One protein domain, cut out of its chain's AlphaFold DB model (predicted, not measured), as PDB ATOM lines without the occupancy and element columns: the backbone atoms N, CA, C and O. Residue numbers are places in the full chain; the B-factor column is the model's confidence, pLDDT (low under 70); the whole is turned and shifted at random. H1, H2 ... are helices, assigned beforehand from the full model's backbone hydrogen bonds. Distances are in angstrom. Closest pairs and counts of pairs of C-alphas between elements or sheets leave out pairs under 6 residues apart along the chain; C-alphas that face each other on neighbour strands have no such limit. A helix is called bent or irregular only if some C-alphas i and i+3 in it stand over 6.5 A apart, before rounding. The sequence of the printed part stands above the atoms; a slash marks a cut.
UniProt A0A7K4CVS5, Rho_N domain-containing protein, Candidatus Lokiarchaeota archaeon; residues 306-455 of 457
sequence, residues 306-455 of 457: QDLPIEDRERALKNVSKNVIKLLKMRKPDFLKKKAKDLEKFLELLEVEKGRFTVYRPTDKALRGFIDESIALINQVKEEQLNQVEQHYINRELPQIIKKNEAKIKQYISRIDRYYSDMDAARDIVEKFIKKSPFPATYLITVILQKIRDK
ATOM      1  N   GLN A 306     -53.843 -42.674   3.682       86.81
ATOM      2  CA  GLN A 306     -55.099 -41.979   3.964       86.81
ATOM      3  C   GLN A 306     -56.269 -42.930   4.265       86.81
ATOM      4  O   GLN A 306     -57.203 -42.505   4.946       86.81
ATOM      5  N   ASP A 307     -56.184 -44.182   3.810       87.44
ATOM      6  CA  ASP A 307     -57.215 -45.215   3.964       87.44
ATOM      7  C   ASP A 307     -57.063 -45.994   5.283       87.44
ATOM      8  O   ASP A 307     -57.950 -46.755   5.667       87.44
ATOM      9  N   LEU A 308     -55.949 -45.803   6.000       87.69
ATOM     10  CA  LEU A 308     -55.723 -46.426   7.302       87.69
ATOM     11  C   LEU A 308     -56.643 -45.831   8.391       87.69
ATOM     12  O   LEU A 308     -56.981 -44.637   8.340       87.69
ATOM     13  N   PRO A 309     -56.987 -46.618   9.432       90.19
ATOM     14  CA  PRO A 309     -57.667 -46.117  10.625       90.19
ATOM     15  C   PRO A 309     -56.983 -44.871  11.202       90.19
ATOM     16  O   PRO A 309     -55.768 -44.684  11.072       90.19
ATOM     17  N   ILE A 310     -57.762 -43.972  11.807       89.19
ATOM     18  CA  ILE A 310     -57.244 -42.696  12.333       89.19
ATOM     19  C   ILE A 310     -56.175 -42.963  13.399       89.19
ATOM     20  O   ILE A 310     -55.118 -42.334  13.387       89.19
ATOM     21  N   GLU A 311     -56.406 -43.959  14.246       89.88
ATOM     22  CA  GLU A 311     -55.529 -44.372  15.338       89.88
ATOM     23  C   GLU A 311     -54.162 -44.833  14.816       89.88
ATOM     24  O   GLU A 311     -53.116 -44.458  15.358       89.88
ATOM     25  N   ASP A 312     -54.164 -45.604  13.727       88.12
ATOM     26  CA  ASP A 312     -52.951 -46.118  13.094       88.12
ATOM     27  C   ASP A 312     -52.181 -45.010  12.378       88.12
ATOM     28  O   ASP A 312     -50.952 -44.941  12.482       88.12
ATOM     29  N   ARG A 313     -52.888 -44.083  11.717       88.38
ATOM     30  CA  ARG A 313     -52.275 -42.894  11.109       88.38
ATOM     31  C   ARG A 313     -51.613 -42.010  12.152       88.38
ATOM     32  O   ARG A 313     -50.466 -41.607  11.975       88.38
ATOM     33  N   GLU A 314     -52.308 -41.706  13.244       89.25
ATOM     34  CA  GLU A 314     -51.762 -40.884  14.322       89.25
ATOM     35  C   GLU A 314     -50.561 -41.553  14.987       89.25
ATOM     36  O   GLU A 314     -49.556 -40.893  15.259       89.25
ATOM     37  N   ARG A 315     -50.627 -42.870  15.215       87.69
ATOM     38  CA  ARG A 315     -49.507 -43.642  15.759       87.69
ATOM     39  C   ARG A 315     -48.302 -43.626  14.820       87.69
ATOM     40  O   ARG A 315     -47.187 -43.422  15.295       87.69
ATOM     41  N   ALA A 316     -48.512 -43.784  13.515       86.75
ATOM     42  CA  ALA A 316     -47.443 -43.714  12.523       86.75
ATOM     43  C   ALA A 316     -46.823 -42.304  12.462       86.75
ATOM     44  O   ALA A 316     -45.601 -42.159  12.491       86.75
ATOM     45  N   LEU A 317     -47.652 -41.254  12.479       90.56
ATOM     46  CA  LEU A 317     -47.193 -39.863  12.461       90.56
ATOM     47  C   LEU A 317     -46.454 -39.448  13.740       90.56
ATOM     48  O   LEU A 317     -45.595 -38.575  13.667       90.56
ATOM     49  N   LYS A 318     -46.725 -40.061  14.901       90.62
ATOM     50  CA  LYS A 318     -45.980 -39.782  16.147       90.62
ATOM     51  C   LYS A 318     -44.483 -40.087  16.032       90.62
ATOM     52  O   LYS A 318     -43.691 -39.448  16.719       90.62
ATOM     53  N   ASN A 319     -44.108 -41.020  15.159       87.50
ATOM     54  CA  ASN A 319     -42.714 -41.399  14.930       87.50
ATOM     55  C   ASN A 319     -42.009 -40.506  13.892       87.50
ATOM     56  O   ASN A 319     -40.797 -40.604  13.725       87.50
ATOM     57  N   VAL A 320     -42.753 -39.632  13.208       92.50
ATOM     58  CA  VAL A 320     -42.237 -38.694  12.204       92.50
ATOM     59  C   VAL A 320     -41.777 -37.407  12.891       92.50
ATOM     60  O   VAL A 320     -42.430 -36.902  13.810       92.50
ATOM     61  N   SER A 321     -40.680 -36.802  12.428       94.06
ATOM     62  CA  SER A 321     -40.268 -35.496  12.947       94.06
ATOM     63  C   SER A 321     -41.330 -34.411  12.711       94.06
ATOM     64  O   SER A 321     -41.977 -34.329  11.665       94.06
ATOM     65  N   LYS A 322     -41.478 -33.488  13.673       94.00
ATOM     66  CA  LYS A 322     -42.447 -32.375  13.588       94.00
ATOM     67  C   LYS A 322     -42.282 -31.525  12.321       94.00
ATOM     68  O   LYS A 322     -43.260 -30.959  11.835       94.00
ATOM     69  N   ASN A 323     -41.060 -31.420  11.801       93.44
ATOM     70  CA  ASN A 323     -40.773 -30.689  10.569       93.44
ATOM     71  C   ASN A 323     -41.335 -31.425   9.352       93.44
ATOM     72  O   ASN A 323     -42.027 -30.806   8.547       93.44
ATOM     73  N   VAL A 324     -41.129 -32.739   9.263       94.25
ATOM     74  CA  VAL A 324     -41.670 -33.557   8.174       94.25
ATOM     75  C   VAL A 324     -43.193 -33.620   8.234       94.25
ATOM     76  O   VAL A 324     -43.835 -33.456   7.205       94.25
ATOM     77  N   ILE A 325     -43.804 -33.706   9.422       94.06
ATOM     78  CA  ILE A 325     -45.274 -33.640   9.556       94.06
ATOM     79  C   ILE A 325     -45.836 -32.348   8.944       94.06
ATOM     80  O   ILE A 325     -46.892 -32.375   8.312       94.06
ATOM     81  N   LYS A 326     -45.157 -31.206   9.118       94.44
ATOM     82  CA  LYS A 326     -45.581 -29.948   8.482       94.44
ATOM     83  C   LYS A 326     -45.495 -30.041   6.958       94.44
ATOM     84  O   LYS A 326     -46.419 -29.581   6.299       94.44
ATOM     85  N   LEU A 327     -44.435 -30.647   6.422       94.06
ATOM     86  CA  LEU A 327     -44.244 -30.833   4.978       94.06
ATOM     87  C   LEU A 327     -45.293 -31.770   4.373       94.06
ATOM     88  O   LEU A 327     -45.886 -31.433   3.359       94.06
ATOM     89  N   LEU A 328     -45.588 -32.886   5.036       93.50
ATOM     90  CA  LEU A 328     -46.596 -33.856   4.599       93.50
ATOM     91  C   LEU A 328     -48.025 -33.282   4.569       93.50
ATOM     92  O   LEU A 328     -48.908 -33.828   3.916       93.50
ATOM     93  N   LYS A 329     -48.270 -32.178   5.285       94.19
ATOM     94  CA  LYS A 329     -49.549 -31.450   5.259       94.19
ATOM     95  C   LYS A 329     -49.615 -30.378   4.170       94.19
ATOM     96  O   LYS A 329     -50.703 -29.865   3.908       94.19
ATOM     97  N   MET A 330     -48.484 -30.003   3.574       94.62
ATOM     98  CA  MET A 330     -48.447 -28.990   2.521       94.62
ATOM     99  C   MET A 330     -49.031 -29.544   1.225       94.62
ATOM    100  O   MET A 330     -48.839 -30.707   0.875       94.62
ATOM    101  N   ARG A 331     -49.733 -28.686   0.484       94.12
ATOM    102  CA  ARG A 331     -50.255 -29.017  -0.844       94.12
ATOM    103  C   ARG A 331     -49.399 -28.368  -1.929       94.12
ATOM    104  O   ARG A 331     -48.602 -27.468  -1.670       94.12
ATOM    105  N   LYS A 332     -49.629 -28.769  -3.183       93.25
ATOM    106  CA  LYS A 332     -48.995 -28.186  -4.377       93.25
ATOM    107  C   LYS A 332     -48.868 -26.643  -4.356       93.25
ATOM    108  O   LYS A 332     -47.756 -26.155  -4.555       93.25
ATOM    109  N   PRO A 333     -49.933 -25.852  -4.085       94.81
ATOM    110  CA  PRO A 333     -49.833 -24.387  -4.067       94.81
ATOM    111  C   PRO A 333     -48.915 -23.841  -2.970       94.81
ATOM    112  O   PRO A 333     -48.369 -22.748  -3.120       94.81
ATOM    113  N   ASP A 334     -48.728 -24.575  -1.874       95.88
ATOM    114  CA  ASP A 334     -47.832 -24.162  -0.797       95.88
ATOM    115  C   ASP A 334     -46.372 -24.348  -1.205       95.88
ATOM    116  O   ASP A 334     -45.542 -23.496  -0.888       95.88
ATOM    117  N   PHE A 335     -46.068 -25.418  -1.947       94.75
ATOM    118  CA  PHE A 335     -44.741 -25.667  -2.512       94.75
ATOM    119  C   PHE A 335     -44.397 -24.693  -3.641       94.75
ATOM    120  O   PHE A 335     -43.277 -24.192  -3.680       94.75
ATOM    121  N   LEU A 336     -45.356 -24.343  -4.506       92.75
ATOM    122  CA  LEU A 336     -45.138 -23.383  -5.599       92.75
ATOM    123  C   LEU A 336     -44.684 -22.000  -5.106       92.75
ATOM    124  O   LEU A 336     -43.973 -21.296  -5.819       92.75
ATOM    125  N   LYS A 337     -45.053 -21.616  -3.878       94.69
ATOM    126  CA  LYS A 337     -44.638 -20.353  -3.241       94.69
ATOM    127  C   LYS A 337     -43.227 -20.401  -2.643       94.69
ATOM    128  O   LYS A 337     -42.733 -19.382  -2.156       94.69
ATOM    129  N   LYS A 338     -42.593 -21.573  -2.593       95.88
ATOM    130  CA  LYS A 338     -41.273 -21.767  -1.982       95.88
ATOM    131  C   LYS A 338     -40.173 -21.585  -3.014       95.88
ATOM    132  O   LYS A 338     -40.365 -21.807  -4.205       95.88
ATOM    133  N   LYS A 339     -38.997 -21.177  -2.535       94.38
ATOM    134  CA  LYS A 339     -37.799 -21.048  -3.370       94.38
ATOM    135  C   LYS A 339     -37.230 -22.435  -3.663       94.38
ATOM    136  O   LYS A 339     -37.291 -23.310  -2.802       94.38
ATOM    137  N   ALA A 340     -36.565 -22.597  -4.808       91.38
ATOM    138  CA  ALA A 340     -35.924 -23.860  -5.195       91.38
ATOM    139  C   ALA A 340     -34.989 -24.431  -4.104       91.38
ATOM    140  O   ALA A 340     -35.045 -25.620  -3.805       91.38
ATOM    141  N   LYS A 341     -34.212 -23.568  -3.431       93.00
ATOM    142  CA  LYS A 341     -33.330 -23.959  -2.314       93.00
ATOM    143  C   LYS A 341     -34.082 -24.521  -1.106       93.00
ATOM    144  O   LYS A 341     -33.543 -25.351  -0.383       93.00
ATOM    145  N   ASP A 342     -35.296 -24.040  -0.849       95.44
ATOM    146  CA  ASP A 342     -36.116 -24.542   0.255       95.44
ATOM    147  C   ASP A 342     -36.756 -25.881  -0.126       95.44
ATOM    148  O   ASP A 342     -36.805 -26.783   0.702       95.44
ATOM    149  N   LEU A 343     -37.172 -26.037  -1.391       95.25
ATOM    150  CA  LEU A 343     -37.680 -27.308  -1.917       95.25
ATOM    151  C   LEU A 343     -36.622 -28.418  -1.848       95.25
ATOM    152  O   LEU A 343     -36.946 -29.536  -1.467       95.25
ATOM    153  N   GLU A 344     -35.354 -28.113  -2.139       95.56
ATOM    154  CA  GLU A 344     -34.241 -29.068  -1.986       95.56
ATOM    155  C   GLU A 344     -34.036 -29.510  -0.542       95.56
ATOM    156  O   GLU A 344     -33.937 -30.704  -0.273       95.56
ATOM    157  N   LYS A 345     -34.070 -28.567   0.404       96.81
ATOM    158  CA  LYS A 345     -34.012 -28.902   1.833       96.81
ATOM    159  C   LYS A 345     -35.195 -29.762   2.268       96.81
ATOM    160  O   LYS A 345     -35.049 -30.612   3.138       96.81
ATOM    161  N   PHE A 346     -36.382 -29.534   1.705       96.94
ATOM    162  CA  PHE A 346     -37.558 -30.347   2.013       96.94
ATOM    163  C   PHE A 346     -37.420 -31.774   1.484       96.94
ATOM    164  O   PHE A 346     -37.776 -32.699   2.208       96.94
ATOM    165  N   LEU A 347     -36.869 -31.950   0.280       97.12
ATOM    166  CA  LEU A 347     -36.550 -33.270  -0.268       97.12
ATOM    167  C   LEU A 347     -35.551 -34.012   0.625       97.12
ATOM    168  O   LEU A 347     -35.828 -35.139   1.018       97.12
ATOM    169  N   GLU A 348     -34.463 -33.356   1.028       96.75
ATOM    170  CA  GLU A 348     -33.452 -33.946   1.916       96.75
ATOM    171  C   GLU A 348     -34.067 -34.405   3.251       96.75
ATOM    172  O   GLU A 348     -33.855 -35.535   3.690       96.75
ATOM    173  N   LEU A 349     -34.898 -33.562   3.878       96.44
ATOM    174  CA  LEU A 349     -35.598 -33.920   5.116       96.44
ATOM    175  C   LEU A 349     -36.539 -35.119   4.932       96.44
ATOM    176  O   LEU A 349     -36.608 -35.980   5.809       96.44
ATOM    177  N   LEU A 350     -37.269 -35.174   3.814       96.12
ATOM    178  CA  LEU A 350     -38.186 -36.272   3.512       96.12
ATOM    179  C   LEU A 350     -37.437 -37.578   3.234       96.12
ATOM    180  O   LEU A 350     -37.861 -38.617   3.729       96.12
ATOM    181  N   GLU A 351     -36.321 -37.542   2.507       95.88
ATOM    182  CA  GLU A 351     -35.500 -38.725   2.217       95.88
ATOM    183  C   GLU A 351     -34.857 -39.306   3.480       95.88
ATOM    184  O   GLU A 351     -34.907 -40.520   3.701       95.88
ATOM    185  N   VAL A 352     -34.316 -38.445   4.349       95.81
ATOM    186  CA  VAL A 352     -33.760 -38.868   5.641       95.81
ATOM    187  C   VAL A 352     -34.839 -39.531   6.496       95.81
ATOM    188  O   VAL A 352     -34.602 -40.592   7.072       95.81
ATOM    189  N   GLU A 353     -36.039 -38.949   6.561       94.12
ATOM    190  CA  GLU A 353     -37.134 -39.521   7.349       94.12
ATOM    191  C   GLU A 353     -37.688 -40.807   6.720       94.12
ATOM    192  O   GLU A 353     -37.948 -41.773   7.435       94.12
ATOM    193  N   LYS A 354     -37.781 -40.881   5.387       93.94
ATOM    194  CA  LYS A 354     -38.146 -42.098   4.643       93.94
ATOM    195  C   LYS A 354     -37.244 -43.278   5.012       93.94
ATOM    196  O   LYS A 354     -37.720 -44.411   5.083       93.94
ATOM    197  N   GLY A 355     -35.952 -43.024   5.231       91.44
ATOM    198  CA  GLY A 355     -34.966 -44.037   5.618       91.44
ATOM    199  C   GLY A 355     -35.162 -44.615   7.024       91.44
ATOM    200  O   GLY A 355     -34.623 -45.678   7.318       91.44
ATOM    201  N   ARG A 356     -35.945 -43.955   7.888       91.00
ATOM    202  CA  ARG A 356     -36.191 -44.399   9.272       91.00
ATOM    203  C   ARG A 356     -37.299 -45.441   9.389       91.00
ATOM    204  O   ARG A 356     -37.370 -46.132  10.402       91.00
ATOM    205  N   PHE A 357     -38.161 -45.551   8.380       88.75
ATOM    206  CA  PHE A 357     -39.307 -46.457   8.397       88.75
ATOM    207  C   PHE A 357     -38.958 -47.808   7.780       88.75
ATOM    208  O   PHE A 357     -38.385 -47.895   6.691       88.75
ATOM    209  N   THR A 358     -39.326 -48.882   8.481       81.38
ATOM    210  CA  THR A 358     -39.075 -50.252   8.024       81.38
ATOM    211  C   THR A 358     -40.149 -50.703   7.036       81.38
ATOM    212  O   THR A 358     -41.312 -50.338   7.158       81.38
ATOM    213  N   VAL A 359     -39.791 -51.535   6.056       83.44
ATOM    214  CA  VAL A 359     -40.756 -52.022   5.042       83.44
ATOM    215  C   VAL A 359     -41.670 -53.131   5.593       83.44
ATOM    216  O   VAL A 359     -42.695 -53.447   4.998       83.44
ATOM    217  N   TYR A 360     -41.325 -53.714   6.743       82.69
ATOM    218  CA  TYR A 360     -41.993 -54.904   7.280       82.69
ATOM    219  C   TYR A 360     -43.339 -54.621   7.955       82.69
ATOM    220  O   TYR A 360     -44.174 -55.519   8.035       82.69
ATOM    221  N   ARG A 361     -43.574 -53.398   8.448       85.19
ATOM    222  CA  ARG A 361     -44.858 -53.029   9.061       85.19
ATOM    223  C   ARG A 361     -45.777 -52.391   8.017       85.19
ATOM    224  O   ARG A 361     -45.357 -51.421   7.387       85.19
ATOM    225  N   PRO A 362     -47.036 -52.847   7.862       85.94
ATOM    226  CA  PRO A 362     -47.975 -52.261   6.900       85.94
ATOM    227  C   PRO A 362     -48.173 -50.748   7.079       85.94
ATOM    228  O   PRO A 362     -48.212 -50.009   6.100       85.94
ATOM    229  N   THR A 363     -48.221 -50.272   8.327       87.31
ATOM    230  CA  THR A 363     -48.341 -48.842   8.658       87.31
ATOM    231  C   THR A 363     -47.127 -48.033   8.212       87.31
ATOM    232  O   THR A 363     -47.276 -46.951   7.646       87.31
ATOM    233  N   ASP A 364     -45.924 -48.566   8.435       88.81
ATOM    234  CA  ASP A 364     -44.664 -47.926   8.050       88.81
ATOM    235  C   ASP A 364     -44.527 -47.907   6.526       88.81
ATOM    236  O   ASP A 364     -44.122 -46.899   5.951       88.81
ATOM    237  N   LYS A 365     -44.932 -48.995   5.859       90.75
ATOM    238  CA  LYS A 365     -44.965 -49.102   4.399       90.75
ATOM    239  C   LYS A 365     -45.901 -48.063   3.780       90.75
ATOM    240  O   LYS A 365     -45.486 -47.342   2.874       90.75
ATOM    241  N   ALA A 366     -47.118 -47.928   4.306       90.31
ATOM    242  CA  ALA A 366     -48.071 -46.921   3.848       90.31
ATOM    243  C   ALA A 366     -47.551 -45.490   4.077       90.31
ATOM    244  O   ALA A 366     -47.630 -44.650   3.181       90.31
ATOM    245  N   LEU A 367     -46.960 -45.211   5.247       92.25
ATOM    246  CA  LEU A 367     -46.358 -43.909   5.549       92.25
ATOM    247  C   LEU A 367     -45.182 -43.593   4.615       92.25
ATOM    248  O   LEU A 367     -45.057 -42.466   4.142       92.25
ATOM    249  N   ARG A 368     -44.345 -44.588   4.306       93.69
ATOM    250  CA  ARG A 368     -43.247 -44.460   3.341       93.69
ATOM    251  C   ARG A 368     -43.771 -44.130   1.945       93.69
ATOM    252  O   ARG A 368     -43.238 -43.225   1.312       93.69
ATOM    253  N   GLY A 369     -44.851 -44.787   1.516       92.44
ATOM    254  CA  GLY A 369     -45.556 -44.460   0.274       92.44
ATOM    255  C   GLY A 369     -46.078 -43.020   0.256       92.44
ATOM    256  O   GLY A 369     -45.903 -42.311  -0.727       92.44
ATOM    257  N   PHE A 370     -46.624 -42.532   1.370       93.88
ATOM    258  CA  PHE A 370     -47.086 -41.144   1.476       93.88
ATOM    259  C   PHE A 370     -45.942 -40.111   1.454       93.88
ATOM    260  O   PHE A 370     -46.079 -39.025   0.881       93.88
ATOM    261  N   ILE A 371     -44.789 -40.451   2.038       95.00
ATOM    262  CA  ILE A 371     -43.565 -39.650   1.902       95.00
ATOM    263  C   ILE A 371     -43.108 -39.633   0.435       95.00
ATOM    264  O   ILE A 371     -42.770 -38.566  -0.073       95.00
ATOM    265  N   ASP A 372     -43.166 -40.768  -0.263       95.31
ATOM    266  CA  ASP A 372     -42.816 -40.865  -1.685       95.31
ATOM    267  C   ASP A 372     -43.739 -40.039  -2.584       95.31
ATOM    268  O   ASP A 372     -43.259 -39.320  -3.462       95.31
ATOM    269  N   GLU A 373     -45.047 -40.048  -2.323       94.88
ATOM    270  CA  GLU A 373     -46.007 -39.162  -2.994       94.88
ATOM    271  C   GLU A 373     -45.661 -37.681  -2.771       94.88
ATOM    272  O   GLU A 373     -45.719 -36.872  -3.700       94.88
ATOM    273  N   SER A 374     -45.250 -37.321  -1.553       95.75
ATOM    274  CA  SER A 374     -44.855 -35.948  -1.217       95.75
ATOM    275  C   SER A 374     -43.550 -35.534  -1.908       95.75
ATOM    276  O   SER A 374     -43.449 -34.416  -2.413       95.75
ATOM    277  N   ILE A 375     -42.567 -36.438  -1.985       97.06
ATOM    278  CA  ILE A 375     -41.320 -36.244  -2.742       97.06
ATOM    279  C   ILE A 375     -41.631 -36.042  -4.229       97.06
ATOM    280  O   ILE A 375     -41.150 -35.084  -4.838       97.06
ATOM    281  N   ALA A 376     -42.475 -36.902  -4.808       96.75
ATOM    282  CA  ALA A 376     -42.890 -36.801  -6.204       96.75
ATOM    283  C   ALA A 376     -43.584 -35.462  -6.492       96.75
ATOM    284  O   ALA A 376     -43.268 -34.800  -7.480       96.75
ATOM    285  N   LEU A 377     -44.466 -35.014  -5.591       96.31
ATOM    286  CA  LEU A 377     -45.134 -33.721  -5.703       96.31
ATOM    287  C   LEU A 377     -44.143 -32.548  -5.680       96.31
ATOM    288  O   LEU A 377     -44.273 -31.623  -6.480       96.31
ATOM    289  N   ILE A 378     -43.148 -32.570  -4.788       96.69
ATOM    290  CA  ILE A 378     -42.122 -31.518  -4.730       96.69
ATOM    291  C   ILE A 378     -41.292 -31.498  -6.018       96.69
ATOM    292  O   ILE A 378     -41.047 -30.419  -6.557       96.69
ATOM    293  N   ASN A 379     -40.900 -32.661  -6.544       96.44
ATOM    294  CA  ASN A 379     -40.167 -32.752  -7.809       96.44
ATOM    295  C   ASN A 379     -40.985 -32.206  -8.985       96.44
ATOM    296  O   ASN A 379     -40.466 -31.401  -9.756       96.44
ATOM    297  N   GLN A 380     -42.277 -32.540  -9.060       96.38
ATOM    298  CA  GLN A 380     -43.185 -31.974 -10.060       96.38
ATOM    299  C   GLN A 380     -43.264 -30.443  -9.953       96.38
ATOM    300  O   GLN A 380     -43.270 -29.741 -10.960       96.38
ATOM    301  N   VAL A 381     -43.312 -29.903  -8.731       95.75
ATOM    302  CA  VAL A 381     -43.325 -28.451  -8.507       95.75
ATOM    303  C   VAL A 381     -42.000 -27.803  -8.915       95.75
ATOM    304  O   VAL A 381     -42.025 -26.727  -9.510       95.75
ATOM    305  N   LYS A 382     -40.851 -28.434  -8.635       94.94
ATOM    306  CA  LYS A 382     -39.539 -27.941  -9.094       94.94
ATOM    307  C   LYS A 382     -39.479 -27.870 -10.618       94.94
ATOM    308  O   LYS A 382     -39.025 -26.863 -11.154       94.94
ATOM    309  N   GLU A 383     -39.947 -28.912 -11.297       93.44
ATOM    310  CA  GLU A 383     -40.010 -28.962 -12.758       93.44
ATOM    311  C   GLU A 383     -40.950 -27.884 -13.314       93.44
ATOM    312  O   GLU A 383     -40.585 -27.152 -14.228       93.44
ATOM    313  N   GLU A 384     -42.124 -27.694 -12.707       94.50
ATOM    314  CA  GLU A 384     -43.057 -26.635 -13.103       94.50
ATOM    315  C   GLU A 384     -42.456 -25.232 -12.927       94.50
ATOM    316  O   GLU A 384     -42.585 -24.391 -13.816       94.50
ATOM    317  N   GLN A 385     -41.759 -24.974 -11.813       92.88
ATOM    318  CA  GLN A 385     -41.047 -23.711 -11.599       92.88
ATOM    319  C   GLN A 385     -39.935 -23.503 -12.636       92.88
ATOM    320  O   GLN A 385     -39.791 -22.397 -13.154       92.88
ATOM    321  N   LEU A 386     -39.171 -24.550 -12.964       91.38
ATOM    322  CA  LEU A 386     -38.135 -24.486 -13.993       91.38
ATOM    323  C   LEU A 386     -38.743 -24.163 -15.363       91.38
ATOM    324  O   LEU A 386     -38.294 -23.218 -16.010       91.38
ATOM    325  N   ASN A 387     -39.820 -24.855 -15.741       92.12
ATOM    326  CA  ASN A 387     -40.544 -24.628 -16.990       92.12
ATOM    327  C   ASN A 387     -41.090 -23.196 -17.080       92.12
ATOM    328  O   ASN A 387     -41.045 -22.579 -18.140       92.12
ATOM    329  N   GLN A 388     -41.575 -22.618 -15.976       91.81
ATOM    330  CA  GLN A 388     -42.024 -21.220 -15.959       91.81
ATOM    331  C   GLN A 388     -40.873 -20.235 -16.212       91.81
ATOM    332  O   GLN A 388     -41.035 -19.288 -16.983       91.81
ATOM    333  N   VAL A 389     -39.710 -20.455 -15.588       91.44
ATOM    334  CA  VAL A 389     -38.516 -19.621 -15.811       91.44
ATOM    335  C   VAL A 389     -38.012 -19.779 -17.246       91.44
ATOM    336  O   VAL A 389     -37.656 -18.790 -17.884       91.44
ATOM    337  N   GLU A 390     -38.034 -21.003 -17.772       92.19
ATOM    338  CA  GLU A 390     -37.653 -21.338 -19.145       92.19
ATOM    339  C   GLU A 390     -38.535 -20.618 -20.159       92.19
ATOM    340  O   GLU A 390     -38.037 -19.861 -20.992       92.19
ATOM    341  N   GLN A 391     -39.853 -20.748 -20.020       92.69
ATOM    342  CA  GLN A 391     -40.815 -20.059 -20.873       92.69
ATOM    343  C   GLN A 391     -40.679 -18.537 -20.769       92.69
ATOM    344  O   GLN A 391     -40.739 -17.842 -21.783       92.69
ATOM    345  N   HIS A 392     -40.456 -17.992 -19.568       92.88
ATOM    346  CA  HIS A 392     -40.227 -16.558 -19.405       92.88
ATOM    347  C   HIS A 392     -38.978 -16.103 -20.167       92.88
ATOM    348  O   HIS A 392     -39.031 -15.141 -20.935       92.88
ATOM    349  N   TYR A 393     -37.863 -16.807 -19.992       93.44
ATOM    350  CA  TYR A 393     -36.606 -16.467 -20.642       93.44
ATOM    351  C   TYR A 393     -36.702 -16.577 -22.165       93.44
ATOM    352  O   TYR A 393     -36.349 -15.633 -22.869       93.44
ATOM    353  N   ILE A 394     -37.238 -17.682 -22.685       91.69
ATOM    354  CA  ILE A 394     -37.325 -17.949 -24.129       91.69
ATOM    355  C   ILE A 394     -38.291 -17.001 -24.829       91.69
ATOM    356  O   ILE A 394     -38.003 -16.560 -25.942       91.69
ATOM    357  N   ASN A 395     -39.416 -16.667 -24.195       92.19
ATOM    358  CA  ASN A 395     -40.446 -15.848 -24.832       92.19
ATOM    359  C   ASN A 395     -40.226 -14.347 -24.632       92.19
ATOM    360  O   ASN A 395     -40.737 -13.553 -25.422       92.19
ATOM    361  N   ARG A 396     -39.490 -13.927 -23.594       93.06
ATOM    362  CA  ARG A 396     -39.293 -12.498 -23.291       93.06
ATOM    363  C   ARG A 396     -37.855 -12.031 -23.411       93.06
ATOM    364  O   ARG A 396     -37.610 -11.042 -24.094       93.06
ATOM    365  N   GLU A 397     -36.910 -12.701 -22.764       93.25
ATOM    366  CA  GLU A 397     -35.527 -12.211 -22.680       93.25
ATOM    367  C   GLU A 397     -34.712 -12.571 -23.923       93.25
ATOM    368  O   GLU A 397     -34.086 -11.707 -24.541       93.25
ATOM    369  N   LEU A 398     -34.761 -13.837 -24.335       92.62
ATOM    370  CA  LEU A 398     -34.015 -14.355 -25.473       92.62
ATOM    371  C   LEU A 398     -34.312 -13.588 -26.779       92.62
ATOM    372  O   LEU A 398     -33.354 -13.198 -27.450       92.62
ATOM    373  N   PRO A 399     -35.575 -13.270 -27.137       93.12
ATOM    374  CA  PRO A 399     -35.873 -12.514 -28.350       93.12
ATOM    375  C   PRO A 399     -35.322 -11.087 -28.300       93.12
ATOM    376  O   PRO A 399     -34.890 -10.563 -29.322       93.12
ATOM    377  N   GLN A 400     -35.273 -10.457 -27.120       94.44
ATOM    378  CA  GLN A 400     -34.667  -9.130 -26.963       94.44
ATOM    379  C   GLN A 400     -33.150  -9.178 -27.164       94.44
ATOM    380  O   GLN A 400     -32.590  -8.302 -27.824       94.44
ATOM    381  N   ILE A 401     -32.485 -10.209 -26.631       93.44
ATOM    382  CA  ILE A 401     -31.043 -10.425 -26.822       93.44
ATOM    383  C   ILE A 401     -30.736 -10.660 -28.303       93.44
ATOM    384  O   ILE A 401     -29.802 -10.052 -28.832       93.44
ATOM    385  N   ILE A 402     -31.534 -11.499 -28.969       93.62
ATOM    386  CA  ILE A 402     -31.416 -11.769 -30.404       93.62
ATOM    387  C   ILE A 402     -31.599 -10.473 -31.194       93.62
ATOM    388  O   ILE A 402     -30.698 -10.086 -31.931       93.62
ATOM    389  N   LYS A 403     -32.703  -9.749 -30.979       94.31
ATOM    390  CA  LYS A 403     -33.013  -8.501 -31.692       94.31
ATOM    391  C   LYS A 403     -31.918  -7.447 -31.517       94.31
ATOM    392  O   LYS A 403     -31.538  -6.772 -32.465       94.31
ATOM    393  N   LYS A 404     -31.344  -7.331 -30.315       96.19
ATOM    394  CA  LYS A 404     -30.230  -6.408 -30.045       96.19
ATOM    395  C   LYS A 404     -28.960  -6.750 -30.837       96.19
ATOM    396  O   LYS A 404     -28.160  -5.857 -31.107       96.19
ATOM    397  N   ASN A 405     -28.756  -8.020 -31.180       95.38
ATOM    398  CA  ASN A 405     -27.560  -8.511 -31.868       95.38
ATOM    399  C   ASN A 405     -27.847  -9.020 -33.290       95.38
ATOM    400  O   ASN A 405     -26.986  -9.669 -33.880       95.38
ATOM    401  N   GLU A 406     -29.017  -8.703 -33.847       94.75
ATOM    402  CA  GLU A 406     -29.553  -9.299 -35.075       94.75
ATOM    403  C   GLU A 406     -28.566  -9.228 -36.246       94.75
ATOM    404  O   GLU A 406     -28.257 -10.247 -36.854       94.75
ATOM    405  N   ALA A 407     -27.976  -8.056 -36.504       94.81
ATOM    406  CA  ALA A 407     -27.015  -7.876 -37.595       94.81
ATOM    407  C   ALA A 407     -25.784  -8.792 -37.470       94.81
ATOM    408  O   ALA A 407     -25.295  -9.333 -38.460       94.81
ATOM    409  N   LYS A 408     -25.291  -9.000 -36.243       95.69
ATOM    410  CA  LYS A 408     -24.138  -9.874 -35.993       95.69
ATOM    411  C   LYS A 408     -24.535 -11.344 -36.064       95.69
ATOM    412  O   LYS A 408     -23.783 -12.137 -36.610       95.69
ATOM    413  N   ILE A 409     -25.707 -11.701 -35.538       94.56
ATOM    414  CA  ILE A 409     -26.250 -13.064 -35.607       94.56
ATOM    415  C   ILE A 409     -26.455 -13.477 -37.067       94.56
ATOM    416  O   ILE A 409     -25.978 -14.538 -37.465       94.56
ATOM    417  N   LYS A 410     -27.037 -12.601 -37.896       94.50
ATOM    418  CA  LYS A 410     -27.182 -12.817 -39.342       94.50
ATOM    419  C   LYS A 410     -25.846 -13.060 -40.038       94.50
ATOM    420  O   LYS A 410     -25.775 -13.912 -40.913       94.50
ATOM    421  N   GLN A 411     -24.776 -12.389 -39.605       94.00
ATOM    422  CA  GLN A 411     -23.429 -12.634 -40.126       94.00
ATOM    423  C   GLN A 411     -22.897 -14.039 -39.785       94.00
ATOM    424  O   GLN A 411     -22.128 -14.596 -40.562       94.00
ATOM    425  N   TYR A 412     -23.261 -14.614 -38.635       93.00
ATOM    426  CA  TYR A 412     -22.912 -16.004 -38.312       93.00
ATOM    427  C   TYR A 412     -23.746 -16.989 -39.129       93.00
ATOM    428  O   TYR A 412     -23.201 -17.945 -39.665       93.00
ATOM    429  N   ILE A 413     -25.043 -16.717 -39.290       93.81
ATOM    430  CA  ILE A 413     -25.942 -17.562 -40.086       93.81
ATOM    431  C   ILE A 413     -25.530 -17.558 -41.565       93.81
ATOM    432  O   ILE A 413     -25.506 -18.608 -42.196       93.81
ATOM    433  N   SER A 414     -25.119 -16.414 -42.120       93.75
ATOM    434  CA  SER A 414     -24.673 -16.320 -43.517       93.75
ATOM    435  C   SER A 414     -23.353 -17.043 -43.801       93.75
ATOM    436  O   SER A 414     -22.990 -17.190 -44.962       93.75
ATOM    437  N   ARG A 415     -22.602 -17.433 -42.763       93.44
ATOM    438  CA  ARG A 415     -21.375 -18.234 -42.899       93.44
ATOM    439  C   ARG A 415     -21.658 -19.730 -42.946       93.44
ATOM    440  O   ARG A 415     -20.718 -20.482 -43.162       93.44
ATOM    441  N   ILE A 416     -22.901 -20.157 -42.701       93.94
ATOM    442  CA  ILE A 416     -23.265 -21.572 -42.751       93.94
ATOM    443  C   ILE A 416     -23.035 -22.074 -44.173       93.94
ATOM    444  O   ILE A 416     -23.657 -21.604 -45.127       93.94
ATOM    445  N   ASP A 417     -22.113 -23.019 -44.296       92.69
ATOM    446  CA  ASP A 417     -21.654 -23.579 -45.557       92.69
ATOM    447  C   ASP A 417     -21.265 -25.057 -45.373       92.69
ATOM    448  O   ASP A 417     -21.744 -25.742 -44.468       92.69
ATOM    449  N   ARG A 418     -20.411 -25.591 -46.254       85.88
ATOM    450  CA  ARG A 418     -19.970 -26.991 -46.186       85.88
ATOM    451  C   ARG A 418     -19.026 -27.287 -45.008       85.88
ATOM    452  O   ARG A 418     -18.899 -28.450 -44.634       85.88
ATOM    453  N   TYR A 419     -18.355 -26.278 -44.456       92.00
ATOM    454  CA  TYR A 419     -17.337 -26.405 -43.408       92.00
ATOM    455  C   TYR A 419     -17.758 -25.779 -42.075       92.00
ATOM    456  O   TYR A 419     -17.122 -26.045 -41.056       92.00
ATOM    457  N   TYR A 420     -18.823 -24.975 -42.069       95.12
ATOM    458  CA  TYR A 420     -19.380 -24.339 -40.884       95.12
ATOM    459  C   TYR A 420     -20.855 -24.708 -40.735       95.12
ATOM    460  O   TYR A 420     -21.703 -24.275 -41.517       95.12
ATOM    461  N   SER A 421     -21.160 -25.543 -39.741       96.25
ATOM    462  CA  SER A 421     -22.508 -26.085 -39.563       96.25
ATOM    463  C   SER A 421     -23.452 -25.113 -38.848       96.25
ATOM    464  O   SER A 421     -23.039 -24.176 -38.162       96.25
ATOM    465  N   ASP A 422     -24.753 -25.386 -38.946       95.69
ATOM    466  CA  ASP A 422     -25.791 -24.735 -38.140       95.69
ATOM    467  C   ASP A 422     -25.531 -24.883 -36.627       95.69
ATOM    468  O   ASP A 422     -25.772 -23.956 -35.850       95.69
ATOM    469  N   MET A 423     -24.974 -26.023 -36.210       96.19
ATOM    470  CA  MET A 423     -24.566 -26.295 -34.833       96.19
ATOM    471  C   MET A 423     -23.382 -25.424 -34.382       96.19
ATOM    472  O   MET A 423     -23.346 -25.000 -33.221       96.19
ATOM    473  N   ASP A 424     -22.427 -25.148 -35.272       96.25
ATOM    474  CA  ASP A 424     -21.293 -24.258 -34.985       96.25
ATOM    475  C   ASP A 424     -21.767 -22.806 -34.875       96.25
ATOM    476  O   ASP A 424     -21.435 -22.123 -33.905       96.25
ATOM    477  N   ALA A 425     -22.650 -22.380 -35.787       95.69
ATOM    478  CA  ALA A 425     -23.319 -21.083 -35.717       95.69
ATOM    479  C   ALA A 425     -24.082 -20.901 -34.399       95.69
ATOM    480  O   ALA A 425     -23.925 -19.885 -33.719       95.69
ATOM    481  N   ALA A 426     -24.877 -21.896 -33.992       96.62
ATOM    482  CA  ALA A 426     -25.620 -21.857 -32.736       96.62
ATOM    483  C   ALA A 426     -24.690 -21.763 -31.513       96.62
ATOM    484  O   ALA A 426     -24.952 -20.966 -30.607       96.62
ATOM    485  N   ARG A 427     -23.581 -22.518 -31.498       96.81
ATOM    486  CA  ARG A 427     -22.549 -22.432 -30.450       96.81
ATOM    487  C   ARG A 427     -21.941 -21.038 -30.358       96.81
ATOM    488  O   ARG A 427     -21.956 -20.448 -29.277       96.81
ATOM    489  N   ASP A 428     -21.489 -20.494 -31.483       96.31
ATOM    490  CA  ASP A 428     -20.898 -19.157 -31.558       96.31
ATOM    491  C   ASP A 428     -21.872 -18.070 -31.081       96.31
ATOM    492  O   ASP A 428     -21.484 -17.148 -30.357       96.31
ATOM    493  N   ILE A 429     -23.153 -18.180 -31.454       95.56
ATOM    494  CA  ILE A 429     -24.191 -17.232 -31.041       95.56
ATOM    495  C   ILE A 429     -24.392 -17.272 -29.523       95.56
ATOM    496  O   ILE A 429     -24.405 -16.222 -28.872       95.56
ATOM    497  N   VAL A 430     -24.529 -18.470 -28.949       96.31
ATOM    498  CA  VAL A 430     -24.725 -18.648 -27.504       96.31
ATOM    499  C   VAL A 430     -23.518 -18.121 -26.730       96.31
ATOM    500  O   VAL A 430     -23.683 -17.315 -25.813       96.31
ATOM    501  N   GLU A 431     -22.303 -18.490 -27.136       95.44
ATOM    502  CA  GLU A 431     -21.069 -18.101 -26.450       95.44
ATOM    503  C   GLU A 431     -20.815 -16.586 -26.506       95.44
ATOM    504  O   GLU A 431     -20.419 -15.961 -25.512       95.44
ATOM    505  N   LYS A 432     -21.063 -15.954 -27.657       95.31
ATOM    506  CA  LYS A 432     -20.735 -14.536 -27.856       95.31
ATOM    507  C   LYS A 432     -21.830 -13.595 -27.375       95.31
ATOM    508  O   LYS A 432     -21.497 -12.539 -26.825       95.31
ATOM    509  N   PHE A 433     -23.104 -13.955 -27.539       95.00
ATOM    510  CA  PHE A 433     -24.229 -13.051 -27.272       95.00
ATOM    511  C   PHE A 433     -25.039 -13.411 -26.023       95.00
ATOM    512  O   PHE A 433     -25.667 -12.521 -25.447       95.00
ATOM    513  N   ILE A 434     -24.990 -14.661 -25.549       92.69
ATOM    514  CA  ILE A 434     -25.852 -15.169 -24.468       92.69
ATOM    515  C   ILE A 434     -25.014 -15.609 -23.252       92.69
ATOM    516  O   ILE A 434     -25.131 -16.710 -22.725       92.69
ATOM    517  N   LYS A 435     -24.160 -14.705 -22.754       85.00
ATOM    518  CA  LYS A 435     -23.201 -15.008 -21.669       85.00
ATOM    519  C   LYS A 435     -23.804 -15.123 -20.263       85.00
ATOM    520  O   LYS A 435     -23.160 -15.659 -19.371       85.00
ATOM    521  N   LYS A 436     -24.994 -14.559 -20.027       87.50
ATOM    522  CA  LYS A 436     -25.623 -14.454 -18.691       87.50
ATOM    523  C   LYS A 436     -26.943 -15.219 -18.602       87.50
ATOM    524  O   LYS A 436     -27.902 -14.729 -18.015       87.50
ATOM    525  N   SER A 437     -27.015 -16.381 -19.238       89.69
ATOM    526  CA  SER A 437     -28.208 -17.217 -19.152       89.69
ATOM    527  C   SER A 437     -28.270 -17.966 -17.819       89.69
ATOM    528  O   SER A 437     -27.233 -18.446 -17.357       89.69
ATOM    529  N   PRO A 438     -29.460 -18.116 -17.210       89.50
ATOM    530  CA  PRO A 438     -29.660 -19.054 -16.109       89.50
ATOM    531  C   PRO A 438     -29.676 -20.523 -16.575       89.50
ATOM    532  O   PRO A 438     -29.664 -21.420 -15.734       89.50
ATOM    533  N   PHE A 439     -29.695 -20.778 -17.888       92.62
ATOM    534  CA  PHE A 439     -29.730 -22.117 -18.477       92.62
ATOM    535  C   PHE A 439     -28.352 -22.589 -18.951       92.62
ATOM    536  O   PHE A 439     -27.538 -21.767 -19.385       92.62
ATOM    537  N   PRO A 440     -28.101 -23.912 -18.950       92.88
ATOM    538  CA  PRO A 440     -26.904 -24.490 -19.548       92.88
ATOM    539  C   PRO A 440     -26.750 -24.101 -21.023       92.88
ATOM    540  O   PRO A 440     -27.732 -24.031 -21.767       92.88
ATOM    541  N   ALA A 441     -25.506 -23.917 -21.473       93.31
ATOM    542  CA  ALA A 441     -25.221 -23.575 -22.867       93.31
ATOM    543  C   ALA A 441     -25.763 -24.631 -23.844       93.31
ATOM    544  O   ALA A 441     -26.314 -24.273 -24.876       93.31
ATOM    545  N   THR A 442     -25.681 -25.918 -23.492       94.44
ATOM    546  CA  THR A 442     -26.208 -27.033 -24.299       94.44
ATOM    547  C   THR A 442     -27.695 -26.884 -24.600       94.44
ATOM    548  O   THR A 442     -28.104 -27.056 -25.744       94.44
ATOM    549  N   TYR A 443     -28.488 -26.499 -23.601       93.81
ATOM    550  CA  TYR A 443     -29.916 -26.245 -23.763       93.81
ATOM    551  C   TYR A 443     -30.170 -25.071 -24.723       93.81
ATOM    552  O   TYR A 443     -30.937 -25.189 -25.678       93.81
ATOM    553  N   LEU A 444     -29.469 -23.950 -24.521       94.75
ATOM    554  CA  LEU A 444     -29.618 -22.766 -25.371       94.75
ATOM    555  C   LEU A 444     -29.177 -23.011 -26.814       94.75
ATOM    556  O   LEU A 444     -29.799 -22.477 -27.727       94.75
ATOM    557  N   ILE A 445     -28.135 -23.818 -27.024       96.19
ATOM    558  CA  ILE A 445     -27.682 -24.204 -28.360       96.19
ATOM    559  C   ILE A 445     -28.813 -24.921 -29.094       96.19
ATOM    560  O   ILE A 445     -29.105 -24.546 -30.221       96.19
ATOM    561  N   THR A 446     -29.505 -25.868 -28.454       95.88
ATOM    562  CA  THR A 446     -30.655 -26.562 -29.058       95.88
ATOM    563  C   THR A 446     -31.777 -25.590 -29.431       95.88
ATOM    564  O   THR A 446     -32.316 -25.671 -30.533       95.88
ATOM    565  N   VAL A 447     -32.097 -24.627 -28.558       94.06
ATOM    566  CA  VAL A 447     -33.134 -23.611 -28.829       94.06
ATOM    567  C   VAL A 447     -32.741 -22.696 -29.993       94.06
ATOM    568  O   VAL A 447     -33.561 -22.421 -30.870       94.06
ATOM    569  N   ILE A 448     -31.496 -22.214 -30.026       95.56
ATOM    570  CA  ILE A 448     -30.999 -21.360 -31.113       95.56
ATOM    571  C   ILE A 448     -30.917 -22.141 -32.421       95.56
ATOM    572  O   ILE A 448     -31.370 -21.642 -33.443       95.56
ATOM    573  N   LEU A 449     -30.405 -23.370 -32.388       95.62
ATOM    574  CA  LEU A 449     -30.334 -24.262 -33.541       95.62
ATOM    575  C   LEU A 449     -31.715 -24.469 -34.164       95.62
ATOM    576  O   LEU A 449     -31.864 -24.338 -35.377       95.62
ATOM    577  N   GLN A 450     -32.730 -24.727 -33.335       94.44
ATOM    578  CA  GLN A 450     -34.108 -24.847 -33.796       94.44
ATOM    579  C   GLN A 450     -34.578 -23.554 -34.477       94.44
ATOM    580  O   GLN A 450     -35.066 -23.594 -35.600       94.44
ATOM    581  N   LYS A 451     -34.321 -22.388 -33.869       93.31
ATOM    582  CA  LYS A 451     -34.662 -21.091 -34.474       93.31
ATOM    583  C   LYS A 451     -33.925 -20.807 -35.795       93.31
ATOM    584  O   LYS A 451     -34.521 -20.196 -36.678       93.31
ATOM    585  N   ILE A 452     -32.665 -21.236 -35.949       92.31
ATOM    586  CA  ILE A 452     -31.918 -21.136 -37.219       92.31
ATOM    587  C   ILE A 452     -32.604 -21.998 -38.286       92.31
ATOM    588  O   ILE A 452     -32.859 -21.521 -39.392       92.31
ATOM    589  N   ARG A 453     -32.936 -23.252 -37.952       92.25
ATOM    590  CA  ARG A 453     -33.586 -24.206 -38.871       92.25
ATOM    591  C   ARG A 453     -34.979 -23.759 -39.294       92.25
ATOM    592  O   ARG A 453     -35.323 -23.880 -40.466       92.25
ATOM    593  N   ASP A 454     -35.720 -23.160 -38.369       91.88
ATOM    594  CA  ASP A 454     -37.046 -22.591 -38.619       91.88
ATOM    595  C   ASP A 454     -36.985 -21.258 -39.388       91.88
ATOM    596  O   ASP A 454     -38.022 -20.659 -39.665       91.88
ATOM    597  N   LYS A 455     -35.780 -20.772 -39.737       85.38
ATOM    598  CA  LYS A 455     -35.537 -19.471 -40.387       85.38
ATOM    599  C   LYS A 455     -36.159 -18.297 -39.620       85.38
ATOM    600  O   LYS A 455     -36.564 -17.297 -40.206       85.38
TER     601      LYS A 455
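What this domain is: This is residues 306 to 455 of the 457 residues of the protein "Rho_N domain-containing protein" of Candidatus Lokiarchaeota archaeon (UniProt A0A7K4CVS5). One very long helix, H5, is the axis of a rod: H1, H2, H3 and H4 gather along its first part, and H6, H7 and H8 form a small head at its far end. H4 folds back along H5 as one arm of a helical hairpin, and the head's helices are apart from H1 to H4, with H5 running between the two groups. The printed part has 150 residues, with eight named helices, H1 to H8 in order, and no named strand. The class is all helix, and 112 residues are in named helices. The whole is extended, with a radius of gyration of the C-alphas of 23.6 A and spans of 72 by 29 by 22 A.

How they stand to each other: H1, residues 310 to 318, touches residues 363 to 367 alone of the hub H5, residues 362 to 404; their closest C-alphas, of Ala 316 and Thr 363, are 6.5 A apart. H2, residues 322 to 328, touches H4, residues 340 to 354, about perpendicular, but only just, at 72 degrees; the closest C-alphas, of Val 324 and Leu 350, are 6.4 A apart. H2 only just touches H5, with 3 pairs of C-alphas within 8 A, the closest those of Leu 328 and Ser 374, 6.4 A. H3, residues 332 to 336, touches H5, the closest C-alphas being those of Leu 336 and Val 381, 6.1 A. H4 and H5 form a hairpin at a shallow tilt of 18 degrees, opposite ways, the closest C-alphas being those of Lys 354 and Arg 368, 5.8 A. H6, residues 406 to 413, and H7, residues 422 to 433, form another hairpin, the closest C-alphas being those of Tyr 412 and Ala 425, 5.7 A; their shallow tilt of 34 degrees is only just short of steep. H7 touches H8, residues 441 to 453, at a steep tilt of 58 degrees, with C-alphas of Ala 426 and Leu 449 closest, 5.4 A. H5 and H8 are near each other. Every O i to N i+4 pair is within hydrogen-bond range in H1, H2, H3, H4, H6, H7 and H8; in H5 it is 36 of 39.

Where its parts are: H1 begins at C-alpha 310, (-57.244, -42.696, 12.333). H4 is 20.8 A long. H5 is 61.5 A long and ends at C-alpha 404, (-30.230, -6.408, -30.045); it has a kink of 30 degrees near residue 393 and is only just irregular, with C-alphas 395 and 398 6.6 A apart. H8, 18.1 A, ends at C-alpha 453, (-33.586, -24.206, -38.871).

The domain as a whole: The two C-alphas farthest apart, of Glu 311 and Arg 418, are 73.2 A apart. The printed part has no cut, and no link is long. Its mean pLDDT is 93.0, and no printed residue is under 70.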